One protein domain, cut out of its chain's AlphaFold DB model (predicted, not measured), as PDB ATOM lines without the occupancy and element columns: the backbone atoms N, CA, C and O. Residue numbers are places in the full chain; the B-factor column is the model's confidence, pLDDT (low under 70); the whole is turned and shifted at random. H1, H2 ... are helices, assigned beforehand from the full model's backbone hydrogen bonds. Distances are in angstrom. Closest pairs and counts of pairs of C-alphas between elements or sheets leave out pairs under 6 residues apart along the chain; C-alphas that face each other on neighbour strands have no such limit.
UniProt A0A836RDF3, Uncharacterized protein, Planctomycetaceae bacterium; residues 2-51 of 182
ATOM      1  N   HIS A   2     -19.754  42.184   6.099       90.94
ATOM      2  CA  HIS A   2     -20.978  42.438   5.309       90.94
ATOM      3  C   HIS A   2     -20.714  43.238   4.025       90.94
ATOM      4  O   HIS A   2     -20.924  42.727   2.933       90.94
ATOM      5  N   ALA A   3     -20.050  44.389   4.131       91.94
ATOM      6  CA  ALA A   3     -19.680  45.188   2.960       91.94
ATOM      7  C   ALA A   3     -18.738  44.494   1.952       91.94
ATOM      8  O   ALA A   3     -18.681  44.878   0.789       91.94
ATOM      9  N   TRP A   4     -17.967  43.478   2.361       95.31
ATOM     10  CA  TRP A   4     -17.200  42.662   1.411       95.31
ATOM     11  C   TRP A   4     -18.069  41.586   0.754       95.31
ATOM     12  O   TRP A   4     -17.881  41.299  -0.426       95.31
ATOM     13  N   LEU A   5     -19.038  41.022   1.480       96.38
ATOM     14  CA  LEU A   5     -20.045  40.112   0.923       96.38
ATOM     15  C   LEU A   5     -20.989  40.842  -0.043       96.38
ATOM     16  O   LEU A   5     -21.378  40.267  -1.057       96.38
ATOM     17  N   GLU A   6     -21.282  42.120   0.206       96.62
ATOM     18  CA  GLU A   6     -22.035  42.999  -0.695       96.62
ATOM     19  C   GLU A   6     -21.379  43.108  -2.079       96.62
ATOM     20  O   GLU A   6     -22.074  43.231  -3.082       96.62
ATOM     21  N   LEU A   7     -20.052  42.984  -2.190       97.06
ATOM     22  CA  LEU A   7     -19.371  43.017  -3.491       97.06
ATOM     23  C   LEU A   7     -19.692  41.792  -4.365       97.06
ATOM     24  O   LEU A   7     -19.528  41.857  -5.582       97.06
ATOM     25  N   ILE A   8     -20.172  40.693  -3.774       97.94
ATOM     26  CA  ILE A   8     -20.382  39.415  -4.459       97.94
ATOM     27  C   ILE A   8     -21.845  39.269  -4.864       97.94
ATOM     28  O   ILE A   8     -22.698  38.883  -4.059       97.94
ATOM     29  N   GLU A   9     -22.131  39.519  -6.141       97.50
ATOM     30  CA  GLU A   9     -23.444  39.219  -6.712       97.50
ATOM     31  C   GLU A   9     -23.653  37.707  -6.734       97.50
ATOM     32  O   GLU A   9     -24.433  37.174  -5.947       97.50
ATOM     33  N   TRP A  10     -22.845  37.005  -7.520       97.62
ATOM     34  CA  TRP A  10     -22.737  35.554  -7.506       97.62
ATOM     35  C   TRP A  10     -21.272  35.154  -7.525       97.62
ATOM     36  O   TRP A  10     -20.463  35.782  -8.202       97.62
ATOM     37  N   ILE A  11     -20.925  34.075  -6.823       96.50
ATOM     38  CA  ILE A  11     -19.538  33.590  -6.782       96.50
ATOM     39  C   ILE A  11     -19.025  33.186  -8.173       96.50
ATOM     40  O   ILE A  11     -17.828  33.225  -8.442       96.50
ATOM     41  N   GLU A  12     -19.931  32.807  -9.077       96.19
ATOM     42  CA  GLU A  12     -19.615  32.489 -10.467       96.19
ATOM     43  C   GLU A  12     -19.188  33.699 -11.309       96.19
ATOM     44  O   GLU A  12     -18.574  33.490 -12.352       96.19
ATOM     45  N   ASP A  13     -19.510  34.927 -10.890       96.31
ATOM     46  CA  ASP A  13     -19.134  36.157 -11.604       96.31
ATOM     47  C   ASP A  13     -17.746  36.674 -11.188       96.31
ATOM     48  O   ASP A  13     -17.214  37.606 -11.789       96.31
ATOM     49  N   GLY A  14     -17.135  36.028 -10.192       94.94
ATOM     50  CA  GLY A  14     -15.824  36.359  -9.657       94.94
ATOM     51  C   GLY A  14     -15.870  36.727  -8.179       94.94
ATOM     52  O   GLY A  14     -16.901  37.097  -7.621       94.94
ATOM     53  N   GLU A  15     -14.714  36.614  -7.534       96.00
ATOM     54  CA  GLU A  15     -14.504  37.095  -6.170       96.00
ATOM     55  C   GLU A  15     -13.882  38.497  -6.221       96.00
ATOM     56  O   GLU A  15     -13.073  38.753  -7.116       96.00
ATOM     57  N   PRO A  16     -14.196  39.393  -5.266       96.31
ATOM     58  CA  PRO A  16     -13.547  40.694  -5.200       96.31
ATOM     59  C   PRO A  16     -12.037  40.516  -5.047       96.31
ATOM     60  O   PRO A  16     -11.596  39.669  -4.267       96.31
ATOM     61  N   ASP A  17     -11.237  41.290  -5.771       96.25
ATOM     62  CA  ASP A  17      -9.784  41.319  -5.604       96.25
ATOM     63  C   ASP A  17      -9.373  42.111  -4.350       96.25
ATOM     64  O   ASP A  17     -10.171  42.824  -3.737       96.25
ATOM     65  N   ASP A  18      -8.114  41.984  -3.932       94.38
ATOM     66  CA  ASP A  18      -7.643  42.641  -2.707       94.38
ATOM     67  C   ASP A  18      -7.669  44.177  -2.805       94.38
ATOM     68  O   ASP A  18      -7.778  44.863  -1.789       94.38
ATOM     69  N   GLY A  19      -7.581  44.743  -4.011       94.75
ATOM     70  CA  GLY A  19      -7.725  46.180  -4.235       94.75
ATOM     71  C   GLY A  19      -9.143  46.654  -3.920       94.75
ATOM     72  O   GLY A  19      -9.316  47.633  -3.189       94.75
ATOM     73  N   GLN A  20     -10.153  45.921  -4.394       95.25
ATOM     74  CA  GLN A  20     -11.564  46.163  -4.081       95.25
ATOM     75  C   GLN A  20     -11.832  46.016  -2.578       95.25
ATOM     76  O   GLN A  20     -12.487  46.875  -1.987       95.25
ATOM     77  N   LEU A  21     -11.272  44.987  -1.929       94.38
ATOM     78  CA  LEU A  21     -11.426  44.779  -0.484       94.38
ATOM     79  C   LEU A  21     -10.851  45.944   0.335       94.38
ATOM     80  O   LEU A  21     -11.535  46.465   1.223       94.38
ATOM     81  N   ARG A  22      -9.634  46.403   0.006       93.19
ATOM     82  CA  ARG A  22      -9.002  47.565   0.656       93.19
ATOM     83  C   ARG A  22      -9.792  48.849   0.421       93.19
ATOM     84  O   ARG A  22      -9.995  49.620   1.357       93.19
ATOM     85  N   GLN A  23     -10.270  49.067  -0.806       92.62
ATOM     86  CA  GLN A  23     -11.066  50.247  -1.139       92.62
ATOM     87  C   GLN A  23     -12.372  50.287  -0.337       92.62
ATOM     88  O   GLN A  23     -12.734  51.340   0.188       92.62
ATOM     89  N   THR A  24     -13.063  49.156  -0.211       92.25
ATOM     90  CA  THR A  24     -14.288  49.059   0.589       92.25
ATOM     91  C   THR A  24     -14.013  49.282   2.074       92.25
ATOM     92  O   THR A  24     -14.739  50.045   2.706       92.25
ATOM     93  N   ALA A  25     -12.936  48.714   2.628       88.75
ATOM     94  CA  ALA A  25     -12.567  48.936   4.028       88.75
ATOM     95  C   ALA A  25     -12.289  50.419   4.333       88.75
ATOM     96  O   ALA A  25     -12.755  50.940   5.345       88.75
ATOM     97  N   ALA A  26     -11.609  51.122   3.419       87.06
ATOM     98  CA  ALA A  26     -11.318  52.549   3.557       87.06
ATOM     99  C   ALA A  26     -12.580  53.435   3.569       87.06
ATOM    100  O   ALA A  26     -12.580  54.487   4.203       87.06
ATOM    101  N   ARG A  27     -13.662  53.028   2.889       84.44
ATOM    102  CA  ARG A  27     -14.921  53.797   2.831       84.44
ATOM    103  C   ARG A  27     -15.745  53.728   4.113       84.44
ATOM    104  O   ARG A  27     -16.528  54.634   4.364       84.44
ATOM    105  N   ILE A  28     -15.591  52.667   4.901       77.00
ATOM    106  CA  ILE A  28     -16.429  52.410   6.084       77.00
ATOM    107  C   ILE A  28     -15.888  53.145   7.327       77.00
ATOM    108  O   ILE A  28     -16.416  52.983   8.420       77.00
ATOM    109  N   ASP A  29     -14.826  53.954   7.176       61.97
ATOM    110  CA  ASP A  29     -14.055  54.555   8.282       61.97
ATOM    111  C   ASP A  29     -13.726  53.524   9.380       61.97
ATOM    112  O   ASP A  29     -13.640  53.803  10.578       61.97
ATOM    113  N   CYS A  30     -13.571  52.266   8.959       60.84
ATOM    114  CA  CYS A  30     -13.237  51.185   9.853       60.84
ATOM    115  C   CYS A  30     -11.726  51.237  10.052       60.84
ATOM    116  O   CYS A  30     -10.954  50.836   9.179       60.84
ATOM    117  N   ARG A  31     -11.286  51.756  11.202       60.94
ATOM    118  CA  ARG A  31      -9.892  51.641  11.642       60.94
ATOM    119  C   ARG A  31      -9.606  50.194  12.032       60.94
ATOM    120  O   ARG A  31      -9.555  49.853  13.210       60.94
ATOM    121  N   VAL A  32      -9.454  49.336  11.031       64.31
ATOM    122  CA  VAL A  32      -9.007  47.961  11.232       64.31
ATOM    123  C   VAL A  32      -7.522  48.014  11.578       64.31
ATOM    124  O   VAL A  32      -6.716  48.488  10.779       64.31
ATOM    125  N   ALA A  33      -7.163  47.563  12.782       70.00
ATOM    126  CA  ALA A  33      -5.772  47.547  13.237       70.00
ATOM    127  C   ALA A  33      -4.883  46.625  12.376       70.00
ATOM    128  O   ALA A  33      -3.699  46.903  12.216       70.00
ATOM    129  N   ASP A  34      -5.473  45.572  11.801       85.69
ATOM    130  CA  ASP A  34      -4.829  44.617  10.896       85.69
ATOM    131  C   ASP A  34      -5.732  44.303   9.688       85.69
ATOM    132  O   ASP A  34      -6.455  43.308   9.654       85.69
ATOM    133  N   LEU A  35      -5.742  45.197   8.695       88.94
ATOM    134  CA  LEU A  35      -6.570  45.031   7.493       88.94
ATOM    135  C   LEU A  35      -6.183  43.792   6.677       88.94
ATOM    136  O   LEU A  35      -7.057  43.122   6.128       88.94
ATOM    137  N   GLU A  36      -4.892  43.488   6.580       91.31
ATOM    138  CA  GLU A  36      -4.418  42.352   5.790       91.31
ATOM    139  C   GLU A  36      -4.811  41.022   6.450       91.31
ATOM    140  O   GLU A  36      -5.273  40.114   5.755       91.31
ATOM    141  N   GLY A  37      -4.739  40.929   7.783       91.25
ATOM    142  CA  GLY A  37      -5.251  39.784   8.537       91.25
ATOM    143  C   GLY A  37      -6.756  39.569   8.350       91.25
ATOM    144  O   GLY A  37      -7.196  38.435   8.145       91.25
ATOM    145  N   GLU A  38      -7.553  40.642   8.327       90.50
ATOM    146  CA  GLU A  38      -8.997  40.556   8.053       90.50
ATOM    147  C   GLU A  38      -9.298  40.128   6.609       90.50
ATOM    148  O   GLU A  38     -10.205  39.325   6.375       90.50
ATOM    149  N   ILE A  39      -8.524  40.609   5.629       93.69
ATOM    150  CA  ILE A  39      -8.626  40.148   4.237       93.69
ATOM    151  C   ILE A  39      -8.324  38.646   4.165       93.69
ATOM    152  O   ILE A  39      -9.083  37.893   3.551       93.69
ATOM    153  N   GLU A  40      -7.264  38.175   4.825       94.25
ATOM    154  CA  GLU A  40      -6.932  36.750   4.867       94.25
ATOM    155  C   GLU A  40      -8.045  35.923   5.536       94.25
ATOM    156  O   GLU A  40      -8.425  34.860   5.031       94.25
ATOM    157  N   ALA A  41      -8.608  36.412   6.645       92.38
ATOM    158  CA  ALA A  41      -9.733  35.782   7.331       92.38
ATOM    159  C   ALA A  41     -10.973  35.698   6.427       92.38
ATOM    160  O   ALA A  41     -11.583  34.633   6.307       92.38
ATOM    161  N   PHE A  42     -11.298  36.771   5.706       94.44
ATOM    162  CA  PHE A  42     -12.390  36.784   4.737       94.44
ATOM    163  C   PHE A  42     -12.165  35.789   3.593       94.44
ATOM    164  O   PHE A  42     -13.076  35.045   3.229       94.44
ATOM    165  N   ARG A  43     -10.937  35.684   3.070       95.38
ATOM    166  CA  ARG A  43     -10.592  34.667   2.062       95.38
ATOM    167  C   ARG A  43     -10.775  33.247   2.592       95.38
ATOM    168  O   ARG A  43     -11.174  32.375   1.827       95.38
ATOM    169  N   LYS A  44     -10.491  32.993   3.873       95.12
ATOM    170  CA  LYS A  44     -10.759  31.688   4.504       95.12
ATOM    171  C   LYS A  44     -12.261  31.409   4.555       95.12
ATOM    172  O   LYS A  44     -12.656  30.321   4.146       95.12
ATOM    173  N   ILE A  45     -13.074  32.389   4.955       95.19
ATOM    174  CA  ILE A  45     -14.547  32.303   4.953       95.19
ATOM    175  C   ILE A  45     -15.072  31.996   3.539       95.19
ATOM    176  O   ILE A  45     -15.834  31.053   3.356       95.19
ATOM    177  N   LEU A  46     -14.596  32.700   2.506       96.00
ATOM    178  CA  LEU A  46     -15.022  32.475   1.114       96.00
ATOM    179  C   LEU A  46     -14.652  31.101   0.539       96.00
ATOM    180  O   LEU A  46     -15.198  30.696  -0.489       96.00
ATOM    181  N   ARG A  47     -13.720  30.371   1.158       95.94
ATOM    182  CA  ARG A  47     -13.385  28.996   0.757       95.94
ATOM    183  C   ARG A  47     -14.282  27.956   1.421       95.94
ATOM    184  O   ARG A  47     -14.241  26.798   1.010       95.94
ATOM    185  N   GLN A  48     -15.064  28.340   2.425       96.12
ATOM    186  CA  GLN A  48     -15.900  27.403   3.153       96.12
ATOM    187  C   GLN A  48     -17.072  26.901   2.287       96.12
ATOM    188  O   GLN A  48     -17.688  27.695   1.567       96.12
ATOM    189  N   PRO A  49     -17.386  25.593   2.311       95.50
ATOM    190  CA  PRO A  49     -18.412  25.011   1.451       95.50
ATOM    191  C   PRO A  49     -19.796  25.661   1.559       95.50
ATOM    192  O   PRO A  49     -20.375  25.973   0.515       95.50
ATOM    193  N   ARG A  50     -20.337  25.887   2.768       94.19
ATOM    194  CA  ARG A  50     -21.698  26.442   2.911       94.19
ATOM    195  C   ARG A  50     -21.753  27.911   2.539       94.19
ATOM    196  O   ARG A  50     -22.729  28.331   1.917       94.19
ATOM    197  N   VAL A  51     -20.705  28.675   2.837       95.81
ATOM    198  CA  VAL A  51     -20.570  30.054   2.347       95.81
ATOM    199  C   VAL A  51     -20.621  30.087   0.819       95.81
ATOM    200  O   VAL A  51     -21.441  30.802   0.244       95.81
TER     201      VAL A  51
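What this domain is: This is residues 2 to 51 of the 182 residues of an uncharacterized protein of Planctomycetaceae bacterium (UniProt A0A836RDF3). Picture a small two-sided clasp: the longest helix, H3, makes one side, and facing it across the domain the shorter helices H1 and H2, with the wide loop of residues 6 to 17 between them, make the other. The link from H2 folds the printed part back to H3 at one end, and its residues 29 to 34 stick out there. The printed part has 50 residues with three named helices, H1, H2 and H3 in that order, and no named strand; the class is all helix. The whole is compact, with a radius of gyration of the C-alphas of 10.9 A, and elongated in outline, spanning 30 by 17 by 16 A.

How they stand to each other: Start at H1, residues 2 to 5, and look across to H2, residues 18 to 27: they only just touch, with 3 pairs of C-alphas within 8 A, the closest being those of Trp 4 and Leu 21, 6.4 A apart. Next find H3, residues 35 to 46, which touches H2 with residues 35 to 39 alone; the closest C-alphas, of Leu 21 and Ile 39, are 7.2 A apart. H2 and H3 run opposite ways at a steep tilt of 63 degrees. H1 and H3 are only just apart, their closest C-alphas 8.3 A from each other. In H2 and H3 every O i to N i+4 pair is within hydrogen-bond range; H1 is too short for such a pair.

Where its parts are: Find C-alpha 2 at (-20.978, 42.438, 5.309), where H1 begins. H2 begins at C-alpha 18, (-7.643, 42.641, -2.707), and runs 14.4 A to C-alpha 27. H3 runs 16.4 A from C-alpha 35 to C-alpha 46 at (-15.022, 32.475, 1.114).

The domain as a whole: The two C-alphas farthest apart, of Glu 12 and Ala 33, are 31.3 A from each other. The printed part has no cut; the link from H1 to H2 is long and that from H2 to H3 short. Look at residues 29 to 32 for pLDDT under 70; the mean of the printed part is 90.6.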